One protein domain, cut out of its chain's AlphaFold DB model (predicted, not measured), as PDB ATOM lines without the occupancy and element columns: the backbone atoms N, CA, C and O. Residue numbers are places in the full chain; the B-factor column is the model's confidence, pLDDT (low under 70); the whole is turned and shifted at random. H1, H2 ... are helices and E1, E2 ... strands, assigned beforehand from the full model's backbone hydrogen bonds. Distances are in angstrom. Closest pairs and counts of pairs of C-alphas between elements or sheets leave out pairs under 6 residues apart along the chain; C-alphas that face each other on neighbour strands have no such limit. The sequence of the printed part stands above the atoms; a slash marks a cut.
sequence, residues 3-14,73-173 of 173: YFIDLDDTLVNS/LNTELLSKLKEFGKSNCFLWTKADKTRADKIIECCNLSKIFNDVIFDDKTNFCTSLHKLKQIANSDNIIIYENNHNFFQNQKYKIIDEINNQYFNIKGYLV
ATOM      1  N   TYR A   3     -45.184   5.562 -26.548       98.50
ATOM      2  CA  TYR A   3     -45.154   6.671 -25.605       98.50
ATOM      3  C   TYR A   3     -46.576   7.163 -25.365       98.50
ATOM      4  O   TYR A   3     -47.265   7.526 -26.318       98.50
ATOM      5  N   PHE A   4     -47.005   7.195 -24.109       98.50
ATOM      6  CA  PHE A   4     -48.311   7.698 -23.697       98.50
ATOM      7  C   PHE A   4     -48.113   8.938 -22.845       98.50
ATOM      8  O   PHE A   4     -47.303   8.943 -21.923       98.50
ATOM      9  N   ILE A   5     -48.819  10.004 -23.189       98.50
ATOM     10  CA  ILE A   5     -48.566  11.332 -22.645       98.50
ATOM     11  C   ILE A   5     -49.856  11.848 -22.041       98.50
ATOM     12  O   ILE A   5     -50.859  11.962 -22.748       98.50
ATOM     13  N   ASP A   6     -49.834  12.154 -20.746       98.12
ATOM     14  CA  ASP A   6     -50.936  12.888 -20.139       98.12
ATOM     15  C   ASP A   6     -51.011  14.329 -20.655       98.12
ATOM     16  O   ASP A   6     -50.034  14.916 -21.127       98.12
ATOM     17  N   LEU A   7     -52.212  14.898 -20.602       97.44
ATOM     18  CA  LEU A   7     -52.462  16.246 -21.078       97.44
ATOM     19  C   LEU A   7     -52.213  17.289 -19.983       97.44
ATOM     20  O   LEU A   7     -51.350  18.154 -20.140       97.44
ATOM     21  N   ASP A   8     -52.992  17.231 -18.903       95.19
ATOM     22  CA  ASP A   8     -53.124  18.320 -17.937       95.19
ATOM     23  C   ASP A   8     -51.927  18.349 -16.984       95.19
ATOM     24  O   ASP A   8     -51.677  17.416 -16.240       95.19
ATOM     25  N   ASP A   9     -51.198  19.458 -16.993       95.94
ATOM     26  CA  ASP A   9     -49.964  19.699 -16.233       95.94
ATOM     27  C   ASP A   9     -48.817  18.720 -16.555       95.94
ATOM     28  O   ASP A   9     -47.765  18.762 -15.920       95.94
ATOM     29  N   THR A  10     -48.987  17.914 -17.607       97.56
ATOM     30  CA  THR A  10     -47.930  17.111 -18.226       97.56
ATOM     31  C   THR A  10     -47.465  17.732 -19.540       97.56
ATOM     32  O   THR A  10     -46.308  18.140 -19.673       97.56
ATOM     33  N   LEU A  11     -48.376  17.852 -20.509       97.69
ATOM     34  CA  LEU A  11     -48.104  18.473 -21.805       97.69
ATOM     35  C   LEU A  11     -48.474  19.958 -21.825       97.69
ATOM     36  O   LEU A  11     -47.829  20.750 -22.513       97.69
ATOM     37  N   VAL A  12     -49.516  20.334 -21.082       96.38
ATOM     38  CA  VAL A  12     -50.024  21.706 -20.994       96.38
ATOM     39  C   VAL A  12     -50.196  22.109 -19.539       96.38
ATOM     40  O   VAL A  12     -50.907  21.436 -18.807       96.38
ATOM     41  N   ASN A  13     -49.602  23.216 -19.093       95.06
ATOM     42  CA  ASN A  13     -49.913  23.744 -17.766       95.06
ATOM     43  C   ASN A  13     -51.327  24.330 -17.820       95.06
ATOM     44  O   ASN A  13     -51.579  25.353 -18.461       95.06
ATOM     45  N   SER A  14     -52.270  23.623 -17.209       93.88
ATOM     46  CA  SER A  14     -53.699  23.907 -17.311       93.88
ATOM     47  C   SER A  14     -54.298  24.310 -15.972       93.88
ATOM     48  O   SER A  14     -55.389  24.879 -15.951       93.88
ATOM     49  N   LEU A  73     -47.289  25.481 -22.964       95.94
ATOM     50  CA  LEU A  73     -46.914  24.167 -23.486       95.94
ATOM     51  C   LEU A  73     -45.595  23.691 -22.878       95.94
ATOM     52  O   LEU A  73     -44.655  24.470 -22.725       95.94
ATOM     53  N   ASN A  74     -45.495  22.390 -22.615       97.81
ATOM     54  CA  ASN A  74     -44.238  21.744 -22.265       97.81
ATOM     55  C   ASN A  74     -43.388  21.561 -23.533       97.81
ATOM     56  O   ASN A  74     -43.428  20.521 -24.193       97.81
ATOM     57  N   THR A  75     -42.660  22.610 -23.921       96.56
ATOM     58  CA  THR A  75     -41.868  22.626 -25.160       96.56
ATOM     59  C   THR A  75     -40.735  21.607 -25.153       96.56
ATOM     60  O   THR A  75     -40.407  21.068 -26.208       96.56
ATOM     61  N   GLU A  76     -40.169  21.313 -23.981       97.44
ATOM     62  CA  GLU A  76     -39.137  20.287 -23.823       97.44
ATOM     63  C   GLU A  76     -39.696  18.897 -24.144       97.44
ATOM     64  O   GLU A  76     -39.164  18.202 -25.013       97.44
ATOM     65  N   LEU A  77     -40.825  18.523 -23.528       98.00
ATOM     66  CA  LEU A  77     -41.493  17.260 -23.835       98.00
ATOM     67  C   LEU A  77     -41.914  17.209 -25.308       98.00
ATOM     68  O   LEU A  77     -41.646  16.223 -25.987       98.00
ATOM     69  N   LEU A  78     -42.510  18.280 -25.841       97.25
ATOM     70  CA  LEU A  78     -42.913  18.347 -27.249       97.25
ATOM     71  C   LEU A  78     -41.750  18.123 -28.222       97.25
ATOM     72  O   LEU A  78     -41.969  17.528 -29.277       97.25
ATOM     73  N   SER A  79     -40.540  18.589 -27.900       97.00
ATOM     74  CA  SER A  79     -39.354  18.324 -28.721       97.00
ATOM     75  C   SER A  79     -39.049  16.827 -28.769       97.00
ATOM     76  O   SER A  79     -38.959  16.261 -29.857       97.00
ATOM     77  N   LYS A  80     -39.026  16.166 -27.604       97.31
ATOM     78  CA  LYS A  80     -38.819  14.713 -27.491       97.31
ATOM     79  C   LYS A  80     -39.875  13.927 -28.282       97.31
ATOM     80  O   LYS A  80     -39.544  13.029 -29.049       97.31
ATOM     81  N   LEU A  81     -41.153  14.307 -28.177       97.38
ATOM     82  CA  LEU A  81     -42.242  13.625 -28.896       97.38
ATOM     83  C   LEU A  81     -42.114  13.723 -30.421       97.38
ATOM     84  O   LEU A  81     -42.468  12.781 -31.131       97.38
ATOM     85  N   LYS A  82     -41.593  14.840 -30.942       96.69
ATOM     86  CA  LYS A  82     -41.323  14.977 -32.381       96.69
ATOM     87  C   LYS A  82     -40.233  14.011 -32.840       96.69
ATOM     88  O   LYS A  82     -40.374  13.431 -33.911       96.69
ATOM     89  N   GLU A  83     -39.195  13.813 -32.030       97.06
ATOM     90  CA  GLU A  83     -38.106  12.870 -32.312       97.06
ATOM     91  C   GLU A  83     -38.574  11.409 -32.255       97.06
ATOM     92  O   GLU A  83     -38.161  10.594 -33.076       97.06
ATOM     93  N   PHE A  84     -39.492  11.074 -31.342       96.50
ATOM     94  CA  PHE A  84     -40.060   9.722 -31.234       96.50
ATOM     95  C   PHE A  84     -40.944   9.333 -32.429       96.50
ATOM     96  O   PHE A  84     -41.107   8.143 -32.725       96.50
ATOM     97  N   GLY A  85     -41.505  10.329 -33.114       97.19
ATOM     98  CA  GLY A  85     -42.342  10.162 -34.294       97.19
ATOM     99  C   GLY A  85     -43.806   9.852 -33.970       97.19
ATOM    100  O   GLY A  85     -44.130   9.057 -33.087       97.19
ATOM    101  N   LYS A  86     -44.708  10.452 -34.760       97.06
ATOM    102  CA  LYS A  86     -46.165  10.436 -34.537       97.06
ATOM    103  C   LYS A  86     -46.732   9.041 -34.271       97.06
ATOM    104  O   LYS A  86     -47.509   8.880 -33.340       97.06
ATOM    105  N   SER A  87     -46.328   8.034 -35.045       96.88
ATOM    106  CA  SER A  87     -46.830   6.651 -34.946       96.88
ATOM    107  C   SER A  87     -46.495   5.948 -33.623       96.88
ATOM    108  O   SER A  87     -47.015   4.861 -33.346       96.88
ATOM    109  N   ASN A  88     -45.623   6.533 -32.800       98.00
ATOM    110  CA  ASN A  88     -45.236   6.002 -31.500       98.00
ATOM    111  C   ASN A  88     -45.841   6.771 -30.323       98.00
ATOM    112  O   ASN A  88     -45.773   6.261 -29.207       98.00
ATOM    113  N   CYS A  89     -46.429   7.945 -30.548       98.44
ATOM    114  CA  CYS A  89     -46.933   8.821 -29.495       98.44
ATOM    115  C   CYS A  89     -48.461   8.790 -29.420       98.44
ATOM    116  O   CYS A  89     -49.144   8.979 -30.423       98.44
ATOM    117  N   PHE A  90     -48.998   8.631 -28.217       98.56
ATOM    118  CA  PHE A  90     -50.428   8.616 -27.924       98.56
ATOM    119  C   PHE A  90     -50.730   9.633 -26.829       98.56
ATOM    120  O   PHE A  90     -50.018   9.700 -25.825       98.56
ATOM    121  N   LEU A  91     -51.790  10.419 -27.003       98.44
ATOM    122  CA  LEU A  91     -52.296  11.250 -25.916       98.44
ATOM    123  C   LEU A  91     -53.188  10.370 -25.039       98.44
ATOM    124  O   LEU A  91     -54.082   9.709 -25.558       98.44
ATOM    125  N   TRP A  92     -52.964  10.340 -23.731       98.12
ATOM    126  CA  TRP A  92     -53.717   9.504 -22.795       98.12
ATOM    127  C   TRP A  92     -54.199  10.339 -21.617       98.12
ATOM    128  O   TRP A  92     -53.428  10.689 -20.726       98.12
ATOM    129  N   THR A  93     -55.484  10.687 -21.621       97.38
ATOM    130  CA  THR A  93     -56.016  11.747 -20.764       97.38
ATOM    131  C   THR A  93     -57.323  11.360 -20.077       97.38
ATOM    132  O   THR A  93     -58.178  10.696 -20.659       97.38
ATOM    133  N   LYS A  94     -57.484  11.855 -18.845       95.06
ATOM    134  CA  LYS A  94     -58.752  11.864 -18.094       95.06
ATOM    135  C   LYS A  94     -59.576  13.138 -18.308       95.06
ATOM    136  O   LYS A  94     -60.567  13.377 -17.621       95.06
ATOM    137  N   ALA A  95     -59.108  14.038 -19.171       93.12
ATOM    138  CA  ALA A  95     -59.789  15.292 -19.426       93.12
ATOM    139  C   ALA A  95     -61.151  15.054 -20.089       93.12
ATOM    140  O   ALA A  95     -61.300  14.167 -20.926       93.12
ATOM    141  N   ASP A  96     -62.119  15.917 -19.764       91.69
ATOM    142  CA  ASP A  96     -63.341  16.046 -20.558       91.69
ATOM    143  C   ASP A  96     -63.000  16.173 -22.050       91.69
ATOM    144  O   ASP A  96     -62.135  16.973 -22.428       91.69
ATOM    145  N   LYS A  97     -63.706  15.402 -22.881       94.00
ATOM    146  CA  LYS A  97     -63.437  15.290 -24.314       94.00
ATOM    147  C   LYS A  97     -63.498  16.638 -25.022       94.00
ATOM    148  O   LYS A  97     -62.565  16.992 -25.732       94.00
ATOM    149  N   THR A  98     -64.539  17.427 -24.764       92.38
ATOM    150  CA  THR A  98     -64.718  18.738 -25.405       92.38
ATOM    151  C   THR A  98     -63.551  19.672 -25.084       92.38
ATOM    152  O   THR A  98     -63.022  20.354 -25.964       92.38
ATOM    153  N   ARG A  99     -63.111  19.690 -23.821       93.06
ATOM    154  CA  ARG A  99     -61.955  20.486 -23.393       93.06
ATOM    155  C   ARG A  99     -60.645  19.981 -23.999       93.06
ATOM    156  O   ARG A  99     -59.840  20.803 -24.432       93.06
ATOM    157  N   ALA A 100     -60.427  18.668 -24.019       95.62
ATOM    158  CA  ALA A 100     -59.234  18.067 -24.607       95.62
ATOM    159  C   ALA A 100     -59.138  18.380 -26.105       95.62
ATOM    160  O   ALA A 100     -58.104  18.872 -26.554       95.62
ATOM    161  N   ASP A 101     -60.233  18.203 -26.847       95.94
ATOM    162  CA  ASP A 101     -60.315  18.494 -28.279       95.94
ATOM    163  C   ASP A 101     -59.968  19.960 -28.564       95.94
ATOM    164  O   ASP A 101     -59.181  20.252 -29.467       95.94
ATOM    165  N   LYS A 102     -60.456  20.895 -27.735       95.62
ATOM    166  CA  LYS A 102     -60.107  22.317 -27.861       95.62
ATOM    167  C   LYS A 102     -58.634  22.608 -27.595       95.62
ATOM    168  O   LYS A 102     -58.049  23.422 -28.305       95.62
ATOM    169  N   ILE A 103     -58.015  21.946 -26.617       96.12
ATOM    170  CA  ILE A 103     -56.570  22.078 -26.372       96.12
ATOM    171  C   ILE A 103     -55.775  21.522 -27.562       96.12
ATOM    172  O   ILE A 103     -54.840  22.172 -28.029       96.12
ATOM    173  N   ILE A 104     -56.162  20.350 -28.076       96.50
ATOM    174  CA  ILE A 104     -55.521  19.697 -29.224       96.50
ATOM    175  C   ILE A 104     -55.580  20.590 -30.464       96.50
ATOM    176  O   ILE A 104     -54.561  20.756 -31.134       96.50
ATOM    177  N   GLU A 105     -56.747  21.170 -30.746       95.25
ATOM    178  CA  GLU A 105     -56.966  22.117 -31.840       95.25
ATOM    179  C   GLU A 105     -56.088  23.362 -31.657       95.25
ATOM    180  O   GLU A 105     -55.255  23.666 -32.511       95.25
ATOM    181  N   CYS A 106     -56.209  24.029 -30.506       94.31
ATOM    182  CA  CYS A 106     -55.509  25.277 -30.204       94.31
ATOM    183  C   CYS A 106     -53.981  25.135 -30.267       94.31
ATOM    184  O   CYS A 106     -53.288  26.047 -30.711       94.31
ATOM    185  N   CYS A 107     -53.449  23.995 -29.825       92.88
ATOM    186  CA  CYS A 107     -52.010  23.736 -29.767       92.88
ATOM    187  C   CYS A 107     -51.498  22.922 -30.970       92.88
ATOM    188  O   CYS A 107     -50.323  22.558 -31.009       92.88
ATOM    189  N   ASN A 108     -52.362  22.620 -31.951       93.62
ATOM    190  CA  ASN A 108     -52.047  21.831 -33.146       93.62
ATOM    191  C   ASN A 108     -51.363  20.475 -32.814       93.62
ATOM    192  O   ASN A 108     -50.417  20.036 -33.477       93.62
ATOM    193  N   LEU A 109     -51.855  19.800 -31.768       95.50
ATOM    194  CA  LEU A 109     -51.283  18.550 -31.242       95.50
ATOM    195  C   LEU A 109     -51.629  17.315 -32.088       95.50
ATOM    196  O   LEU A 109     -50.974  16.282 -31.966       95.50
ATOM    197  N   SER A 110     -52.594  17.416 -33.005       94.69
ATOM    198  CA  SER A 110     -52.984  16.331 -33.927       94.69
ATOM    199  C   SER A 110     -51.852  15.877 -34.866       94.69
ATOM    200  O   SER A 110     -51.891  14.785 -35.445       94.69
ATOM    201  N   LYS A 111     -50.811  16.702 -35.023       95.25
ATOM    202  CA  LYS A 111     -49.595  16.360 -35.777       95.25
ATOM    203  C   LYS A 111     -48.586  15.547 -34.959       95.25
ATOM    204  O   LYS A 111     -47.687  14.962 -35.551       95.25
ATOM    205  N   ILE A 112     -48.738  15.508 -33.636       97.62
ATOM    206  CA  ILE A 112     -47.805  14.856 -32.707       97.62
ATOM    207  C   ILE A 112     -48.284  13.458 -32.320       97.62
ATOM    208  O   ILE A 112     -47.469  12.551 -32.207       97.62
ATOM    209  N   PHE A 113     -49.591  13.264 -32.152       97.94
ATOM    210  CA  PHE A 113     -50.143  12.014 -31.624       97.94
ATOM    211  C   PHE A 113     -50.788  11.150 -32.703       97.94
ATOM    212  O   PHE A 113     -51.555  11.650 -33.525       97.94
ATOM    213  N   ASN A 114     -50.494   9.850 -32.685       97.25
ATOM    214  CA  ASN A 114     -51.160   8.838 -33.500       97.25
ATOM    215  C   ASN A 114     -52.655   8.761 -33.186       97.25
ATOM    216  O   ASN A 114     -53.464   8.707 -34.105       97.25
ATOM    217  N   ASP A 115     -52.991   8.759 -31.896       96.75
ATOM    218  CA  ASP A 115     -54.363   8.656 -31.410       96.75
ATOM    219  C   ASP A 115     -54.516   9.321 -30.030       96.75
ATOM    220  O   ASP A 115     -53.523   9.626 -29.353       96.75
ATOM    221  N   VAL A 116     -55.767   9.539 -29.622       97.81
ATOM    222  CA  VAL A 116     -56.163  10.123 -28.339       97.81
ATOM    223  C   VAL A 116     -57.017   9.127 -27.560       97.81
ATOM    224  O   VAL A 116     -58.090   8.713 -27.992       97.81
ATOM    225  N   ILE A 117     -56.555   8.777 -26.367       97.69
ATOM    226  CA  ILE A 117     -57.153   7.765 -25.506       97.69
ATOM    227  C   ILE A 117     -57.745   8.459 -24.286       97.69
ATOM    228  O   ILE A 117     -57.021   8.957 -23.423       97.69
ATOM    229  N   PHE A 118     -59.071   8.441 -24.205       96.88
ATOM    230  CA  PHE A 118     -59.805   8.883 -23.025       96.88
ATOM    231  C   PHE A 118     -59.918   7.730 -22.025       96.88
ATOM    232  O   PHE A 118     -60.342   6.619 -22.371       96.88
ATOM    233  N   ASP A 119     -59.474   7.977 -20.800       95.12
ATOM    234  CA  ASP A 119     -59.397   6.999 -19.720       95.12
ATOM    235  C   ASP A 119     -59.529   7.725 -18.380       95.12
ATOM    236  O   ASP A 119     -58.819   8.699 -18.137       95.12
ATOM    237  N   ASP A 120     -60.411   7.246 -17.505       91.19
ATOM    238  CA  ASP A 120     -60.642   7.847 -16.189       91.19
ATOM    239  C   ASP A 120     -59.458   7.643 -15.228       91.19
ATOM    240  O   ASP A 120     -59.404   8.281 -14.176       91.19
ATOM    241  N   LYS A 121     -58.493   6.777 -15.587       93.12
ATOM    242  CA  LYS A 121     -57.273   6.497 -14.810       93.12
ATOM    243  C   LYS A 121     -57.594   6.127 -13.358       93.12
ATOM    244  O   LYS A 121     -56.966   6.613 -12.421       93.12
ATOM    245  N   THR A 122     -58.597   5.277 -13.156       88.94
ATOM    246  CA  THR A 122     -59.015   4.823 -11.819       88.94
ATOM    247  C   THR A 122     -58.207   3.623 -11.334       88.94
ATOM    248  O   THR A 122     -57.988   3.468 -10.135       88.94
ATOM    249  N   ASN A 123     -57.731   2.779 -12.254       92.56
ATOM    250  CA  ASN A 123     -56.939   1.595 -11.944       92.56
ATOM    251  C   ASN A 123     -55.770   1.449 -12.925       92.56
ATOM    252  O   ASN A 123     -55.979   1.266 -14.124       92.56
ATOM    253  N   PHE A 124     -54.545   1.470 -12.397       93.31
ATOM    254  CA  PHE A 124     -53.324   1.370 -13.194       93.31
ATOM    255  C   PHE A 124     -53.269   0.106 -14.060       93.31
ATOM    256  O   PHE A 124     -52.988   0.203 -15.250       93.31
ATOM    257  N   CYS A 125     -53.568  -1.070 -13.502       93.00
ATOM    258  CA  CYS A 125     -53.488  -2.336 -14.232       93.00
ATOM    259  C   CYS A 125     -54.497  -2.395 -15.386       93.00
ATOM    260  O   CYS A 125     -54.150  -2.812 -16.491       93.00
ATOM    261  N   THR A 126     -55.734  -1.952 -15.144       94.56
ATOM    262  CA  THR A 126     -56.777  -1.890 -16.175       94.56
ATOM    263  C   THR A 126     -56.398  -0.910 -17.283       94.56
ATOM    264  O   THR A 126     -56.474  -1.269 -18.461       94.56
ATOM    265  N   SER A 127     -55.933   0.291 -16.924       95.94
ATOM    266  CA  SER A 127     -55.447   1.272 -17.894       95.94
ATOM    267  C   SER A 127     -54.265   0.721 -18.689       95.94
ATOM    268  O   SER A 127     -54.317   0.714 -19.913       95.94
ATOM    269  N   LEU A 128     -53.238   0.171 -18.034       95.81
ATOM    270  CA  LEU A 128     -52.053  -0.372 -18.702       95.81
ATOM    271  C   LEU A 128     -52.411  -1.481 -19.696       95.81
ATOM    272  O   LEU A 128     -51.893  -1.490 -20.810       95.81
ATOM    273  N   HIS A 129     -53.323  -2.384 -19.334       95.00
ATOM    274  CA  HIS A 129     -53.800  -3.417 -20.250       95.00
ATOM    275  C   HIS A 129     -54.455  -2.810 -21.501       95.00
ATOM    276  O   HIS A 129     -54.119  -3.192 -22.622       95.00
ATOM    277  N   LYS A 130     -55.328  -1.808 -21.326       96.00
ATOM    278  CA  LYS A 130     -55.934  -1.054 -22.435       96.00
ATOM    279  C   LYS A 130     -54.865  -0.381 -23.305       96.00
ATOM    280  O   LYS A 130     -54.930  -0.482 -24.528       96.00
ATOM    281  N   LEU A 131     -53.866   0.260 -22.692       96.50
ATOM    282  CA  LEU A 131     -52.769   0.909 -23.417       96.50
ATOM    283  C   LEU A 131     -51.981  -0.104 -24.253       96.50
ATOM    284  O   LEU A 131     -51.777   0.135 -25.440       96.50
ATOM    285  N   LYS A 132     -51.604  -1.255 -23.679       96.06
ATOM    286  CA  LYS A 132     -50.887  -2.333 -24.384       96.06
ATOM    287  C   LYS A 132     -51.655  -2.863 -25.588       96.06
ATOM    288  O   LYS A 132     -51.058  -3.046 -26.646       96.06
ATOM    289  N   GLN A 133     -52.966  -3.057 -25.445       95.62
ATOM    290  CA  GLN A 133     -53.826  -3.493 -26.546       95.62
ATOM    291  C   GLN A 133     -53.869  -2.465 -27.682       95.62
ATOM    292  O   GLN A 133     -53.685  -2.832 -28.838       95.62
ATOM    293  N   ILE A 134     -54.055  -1.180 -27.361       94.88
ATOM    294  CA  ILE A 134     -54.111  -0.102 -28.363       94.88
ATOM    295  C   ILE A 134     -52.760   0.069 -29.070       94.88
ATOM    296  O   ILE A 134     -52.699   0.224 -30.287       94.88
ATOM    297  N   ALA A 135     -51.664   0.028 -28.314       93.81
ATOM    298  CA  ALA A 135     -50.316   0.203 -28.846       93.81
ATOM    299  C   ALA A 135     -49.764  -1.029 -29.575       93.81
ATOM    300  O   ALA A 135     -48.749  -0.898 -30.267       93.81
ATOM    301  N   ASN A 136     -50.369  -2.203 -29.366       94.00
ATOM    302  CA  ASN A 136     -49.814  -3.508 -29.720       94.00
ATOM    303  C   ASN A 136     -48.328  -3.630 -29.317       94.00
ATOM    304  O   ASN A 136     -47.458  -3.928 -30.136       94.00
ATOM    305  N   SER A 137     -48.012  -3.278 -28.066       93.94
ATOM    306  CA  SER A 137     -46.636  -3.224 -27.562       93.94
ATOM    307  C   SER A 137     -46.590  -3.423 -26.055       93.94
ATOM    308  O   SER A 137     -47.315  -2.757 -25.321       93.94
ATOM    309  N   ASP A 138     -45.653  -4.252 -25.599       92.69
ATOM    310  CA  ASP A 138     -45.336  -4.415 -24.177       92.69
ATOM    311  C   ASP A 138     -44.348  -3.381 -23.642       92.69
ATOM    312  O   ASP A 138     -44.303  -3.156 -22.441       92.69
ATOM    313  N   ASN A 139     -43.576  -2.741 -24.522       93.94
ATOM    314  CA  ASN A 139     -42.599  -1.725 -24.140       93.94
ATOM    315  C   ASN A 139     -43.255  -0.343 -24.176       93.94
ATOM    316  O   ASN A 139     -43.370   0.258 -25.258       93.94
ATOM    317  N   ILE A 140     -43.710   0.123 -23.012       97.06
ATOM    318  CA  ILE A 140     -44.473   1.360 -22.855       97.06
ATOM    319  C   ILE A 140     -43.718   2.352 -21.972       97.06
ATOM    320  O   ILE A 140     -43.246   2.018 -20.890       97.06
ATOM    321  N   ILE A 141     -43.649   3.600 -22.432       98.12
ATOM    322  CA  ILE A 141     -43.207   4.743 -21.636       98.12
ATOM    323  C   ILE A 141     -44.396   5.668 -21.419       98.12
ATOM    324  O   ILE A 141     -45.066   6.057 -22.375       98.12
ATOM    325  N   ILE A 142     -44.640   6.048 -20.171       98.31
ATOM    326  CA  ILE A 142     -45.710   6.970 -19.797       98.31
ATOM    327  C   ILE A 142     -45.100   8.258 -19.248       98.31
ATOM    328  O   ILE A 142     -44.309   8.198 -18.315       98.31
ATOM    329  N   TYR A 143     -45.483   9.410 -19.794       98.44
ATOM    330  CA  TYR A 143     -45.195  10.721 -19.213       98.44
ATOM    331  C   TYR A 143     -46.420  11.220 -18.447       98.44
ATOM    332  O   TYR A 143     -47.505  11.314 -19.022       98.44
ATOM    333  N   GLU A 144     -46.246  11.513 -17.158       97.50
ATOM    334  CA  GLU A 144     -47.339  11.847 -16.235       97.50
ATOM    335  C   GLU A 144     -46.818  12.693 -15.056       97.50
ATOM    336  O   GLU A 144     -45.715  12.454 -14.543       97.50
ATOM    337  N   ASN A 145     -47.610  13.677 -14.619       96.31
ATOM    338  CA  ASN A 145     -47.326  14.518 -13.453       96.31
ATOM    339  C   ASN A 145     -47.895  13.922 -12.153       96.31
ATOM    340  O   ASN A 145     -47.372  14.178 -11.070       96.31
ATOM    341  N   ASN A 146     -48.948  13.102 -12.225       93.94
ATOM    342  CA  ASN A 146     -49.504  12.427 -11.056       93.94
ATOM    343  C   ASN A 146     -48.698  11.174 -10.668       93.94
ATOM    344  O   ASN A 146     -49.084  10.038 -10.955       93.94
ATOM    345  N   HIS A 147     -47.596  11.370  -9.948       91.69
ATOM    346  CA  HIS A 147     -46.722  10.275  -9.511       91.69
ATOM    347  C   HIS A 147     -47.423   9.236  -8.620       91.69
ATOM    348  O   HIS A 147     -47.058   8.060  -8.643       91.69
ATOM    349  N   ASN A 148     -48.451   9.648  -7.869       90.75
ATOM    350  CA  ASN A 148     -49.203   8.760  -6.980       90.75
ATOM    351  C   ASN A 148     -49.953   7.668  -7.753       90.75
ATOM    352  O   ASN A 148     -50.198   6.595  -7.208       90.75
ATOM    353  N   PHE A 149     -50.266   7.893  -9.035       89.56
ATOM    354  CA  PHE A 149     -50.919   6.890  -9.877       89.56
ATOM    355  C   PHE A 149     -50.072   5.619 -10.069       89.56
ATOM    356  O   PHE A 149     -50.608   4.539 -10.302       89.56
ATOM    357  N   PHE A 150     -48.750   5.732  -9.919       91.62
ATOM    358  CA  PHE A 150     -47.812   4.615 -10.034       91.62
ATOM    359  C   PHE A 150     -47.431   4.018  -8.677       91.62
ATOM    360  O   PHE A 150     -46.607   3.106  -8.617       91.62
ATOM    361  N   GLN A 151     -47.990   4.507  -7.567       88.19
ATOM    362  CA  GLN A 151     -47.640   3.996  -6.246       88.19
ATOM    363  C   GLN A 151     -47.925   2.486  -6.165       88.19
ATOM    364  O   GLN A 151     -48.973   2.002  -6.595       88.19
ATOM    365  N   ASN A 152     -46.965   1.735  -5.620       90.31
ATOM    366  CA  ASN A 152     -46.999   0.271  -5.503       90.31
ATOM    367  C   ASN A 152     -46.977  -0.505  -6.837       90.31
ATOM    368  O   ASN A 152     -47.226  -1.709  -6.842       90.31
ATOM    369  N   GLN A 153     -46.657   0.149  -7.958       92.38
ATOM    370  CA  GLN A 153     -46.499  -0.502  -9.261       92.38
ATOM    371  C   GLN A 153     -45.028  -0.813  -9.561       92.38
ATOM    372  O   GLN A 153     -44.116  -0.204  -8.999       92.38
ATOM    373  N   LYS A 154     -44.784  -1.756 -10.476       92.44
ATOM    374  CA  LYS A 154     -43.442  -2.016 -11.011       92.44
ATOM    375  C   LYS A 154     -43.189  -1.092 -12.196       92.44
ATOM    376  O   LYS A 154     -43.873  -1.200 -13.205       92.44
ATOM    377  N   TYR A 155     -42.209  -0.209 -12.067       94.75
ATOM    378  CA  TYR A 155     -41.788   0.702 -13.126       94.75
ATOM    379  C   TYR A 155     -40.325   1.101 -12.939       94.75
ATOM    380  O   TYR A 155     -39.752   0.941 -11.858       94.75
ATOM    381  N   LYS A 156     -39.731   1.679 -13.983       96.88
ATOM    382  CA  LYS A 156     -38.447   2.381 -13.917       96.88
ATOM    383  C   LYS A 156     -38.636   3.824 -14.371       96.88
ATOM    384  O   LYS A 156     -39.179   4.061 -15.445       96.88
ATOM    385  N   ILE A 157     -38.158   4.784 -13.582       97.19
ATOM    386  CA  ILE A 157     -38.057   6.176 -14.036       97.19
ATOM    387  C   ILE A 157     -36.876   6.260 -15.001       97.19
ATOM    388  O   ILE A 157     -35.769   5.825 -14.673       97.19
ATOM    389  N   ILE A 158     -37.126   6.774 -16.199       97.25
ATOM    390  CA  ILE A 158     -36.130   6.870 -17.275       97.25
ATOM    391  C   ILE A 158     -35.898   8.305 -17.755       97.25
ATOM    392  O   ILE A 158     -34.965   8.537 -18.514       97.25
ATOM    393  N   ASP A 159     -36.754   9.238 -17.345       97.31
ATOM    394  CA  ASP A 159     -36.715  10.638 -17.754       97.31
ATOM    395  C   ASP A 159     -37.441  11.496 -16.708       97.31
ATOM    396  O   ASP A 159     -38.333  11.006 -16.004       97.31
ATOM    397  N   GLU A 160     -37.078  12.768 -16.617       97.56
ATOM    398  CA  GLU A 160     -37.675  13.738 -15.701       97.56
ATOM    399  C   GLU A 160     -37.589  15.137 -16.315       97.56
ATOM    400  O   GLU A 160     -36.557  15.524 -16.858       97.56
ATOM    401  N   ILE A 161     -38.685  15.894 -16.232       97.81
ATOM    402  CA  ILE A 161     -38.721  17.313 -16.593       97.81
ATOM    403  C   ILE A 161     -39.257  18.055 -15.375       97.81
ATOM    404  O   ILE A 161     -40.416  17.876 -14.996       97.81
ATOM    405  N   ASN A 162     -38.398  18.877 -14.774       96.94
ATOM    406  CA  ASN A 162     -38.712  19.658 -13.586       96.94
ATOM    407  C   ASN A 162     -38.343  21.129 -13.813       96.94
ATOM    408  O   ASN A 162     -37.171  21.486 -13.936       96.94
ATOM    409  N   ASN A 163     -39.358  21.982 -13.898       94.81
ATOM    410  CA  ASN A 163     -39.233  23.425 -14.034       94.81
ATOM    411  C   ASN A 163     -40.415  24.124 -13.338       94.81
ATOM    412  O   ASN A 163     -41.284  23.482 -12.756       94.81
ATOM    413  N   GLN A 164     -40.472  25.456 -13.416       93.38
ATOM    414  CA  GLN A 164     -41.497  26.252 -12.727       93.38
ATOM    415  C   GLN A 164     -42.957  25.921 -13.104       93.38
ATOM    416  O   GLN A 164     -43.865  26.297 -12.369       93.38
ATOM    417  N   TYR A 165     -43.200  25.254 -14.238       93.75
ATOM    418  CA  TYR A 165     -44.544  24.918 -14.723       93.75
ATOM    419  C   TYR A 165     -44.836  23.418 -14.754       93.75
ATOM    420  O   TYR A 165     -46.009  23.040 -14.760       93.75
ATOM    421  N   PHE A 166     -43.806  22.575 -14.811       96.56
ATOM    422  CA  PHE A 166     -43.939  21.139 -15.030       96.56
ATOM    423  C   PHE A 166     -43.049  20.368 -14.064       96.56
ATOM    424  O   PHE A 166     -41.860  20.649 -13.957       96.56
ATOM    425  N   ASN A 167     -43.631  19.365 -13.418       96.50
ATOM    426  CA  ASN A 167     -42.923  18.351 -12.648       96.50
ATOM    427  C   ASN A 167     -43.457  16.992 -13.104       96.50
ATOM    428  O   ASN A 167     -44.517  16.552 -12.657       96.50
ATOM    429  N   ILE A 168     -42.790  16.398 -14.091       97.38
ATOM    430  CA  ILE A 168     -43.257  15.191 -14.776       97.38
ATOM    431  C   ILE A 168     -42.144  14.158 -14.843       97.38
ATOM    432  O   ILE A 168     -40.960  14.492 -14.925       97.38
ATOM    433  N   LYS A 169     -42.532  12.884 -14.864       98.12
ATOM    434  CA  LYS A 169     -41.604  11.758 -14.990       98.12
ATOM    435  C   LYS A 169     -41.992  10.874 -16.163       98.12
ATOM    436  O   LYS A 169     -43.175  10.719 -16.460       98.12
ATOM    437  N   GLY A 170     -40.981  10.302 -16.811       98.00
ATOM    438  CA  GLY A 170     -41.118   9.236 -17.796       98.00
ATOM    439  C   GLY A 170     -40.977   7.874 -17.120       98.00
ATOM    440  O   GLY A 170     -39.914   7.549 -16.586       98.00
ATOM    441  N   TYR A 171     -42.038   7.077 -17.152       97.81
ATOM    442  CA  TYR A 171     -42.139   5.764 -16.524       97.81
ATOM    443  C   TYR A 171     -42.082   4.665 -17.576       97.81
ATOM    444  O   TYR A 171     -43.000   4.546 -18.382       97.81
ATOM    445  N   LEU A 172     -41.035   3.844 -17.553       97.06
ATOM    446  CA  LEU A 172     -41.000   2.576 -18.276       97.06
ATOM    447  C   LEU A 172     -41.764   1.528 -17.459       97.06
ATOM    448  O   LEU A 172     -41.363   1.232 -16.327       97.06
ATOM    449  N   VAL A 173     -42.852   1.004 -18.028       93.50
ATOM    450  CA  VAL A 173     -43.808   0.070 -17.402       93.50
ATOM    451  C   VAL A 173     -43.996  -1.199 -18.222       93.50
ATOM    452  O   VAL A 173     -43.834  -1.132 -19.462       93.50
TER     453      VAL A 173
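Overview. This is residues 3 to 14 and 73 to 173 of the 173 residues of an uncharacterized protein of Clostridiales bacterium (UniProt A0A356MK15). The domain is a strongly twisted wall of six strands, with the longest helix, H3, packed across E2 and E1, and the shorter helices H1, H2 and H4 around the sheet. H1 lies beside the strands, near E1; H2 grazes the sheet at the edge strand E3, and H4 grazes it close to E6. The 113 printed residues hold four named helices and six named strands, in the order E1 H1 E2 H2 E3 H3 E4 H4 E5 E6. The mixed sheet runs E3 E2 E1 E4 E6 E5, and the class is mixed, helices and strands. The whole is compact and rounded, with a radius of gyration of the C-alphas of 13.0 A and spans of 35 by 30 by 27 A.

Arrangement. E1, residues 3 to 5, is parallel to its neighbours E2, residues 89 to 93, and E4, residues 140 to 144; N 5 and O 90 are 2.9 A apart, and N 4 and O 141 2.8 A. H1, residues 75 to 84, has a height over the sheet of 7.1 A, over none of the strands; its closest C-alphas to E2 are Leu 81 and Cys 89, 6.7 A. H2, residues 97 to 106, only grazes the sheet. It lies between E2 and E3, residues 115 to 118, in a strand-helix-strand unit, two parallel neighbour strands joined through a helix, with a right-handed crossover; N 117 and O 91 are 2.8 A apart. H3, residues 124 to 135, makes two layers with the sheet, at a height of 8.2 A. It is only just over E2 and E1, with 3 C-alphas on each, and runs slantwise to the strands, at 54 degrees to E1 on the local plane. H4, residues 147 to 150, only grazes the sheet. E3, H3, E4 and E4, H4, E5 are split strand-helix-strand units, with other strands between their two strands in the sheet; both crossovers are right-handed. E5, residues 156 to 162, and E6, residues 167 to 172, form an antiparallel hairpin, with N 172 and O 156 2.8 A apart. E6 is also antiparallel to E4, with N 171 and O 142 2.8 A apart. In H1, H2 and H3 every O i to N i+4 pair is within hydrogen-bond range; H4 is too short for one.

Along the chain. E1 begins at C-alpha 3, (-45.154, 6.671, -25.605). H1 is 14.4 A long, H2 14.0 A and H3 16.0 A. E5 is 17.3 A long; E6, 16.9 A, ends at C-alpha 172, (-41.000, 2.576, -18.276).

Size, cuts and confidence. The C-alphas farthest apart, Cys 106 and Asn 152, are 36.2 A from each other. Residues 15 to 72 are not printed; C-alphas 14 and 73 are 9.2 A apart across this cut. Of the links printed whole, H2 to E3 is short and the others are tight. The mean pLDDT of the printed part is 95.6, and no printed residue is under 70.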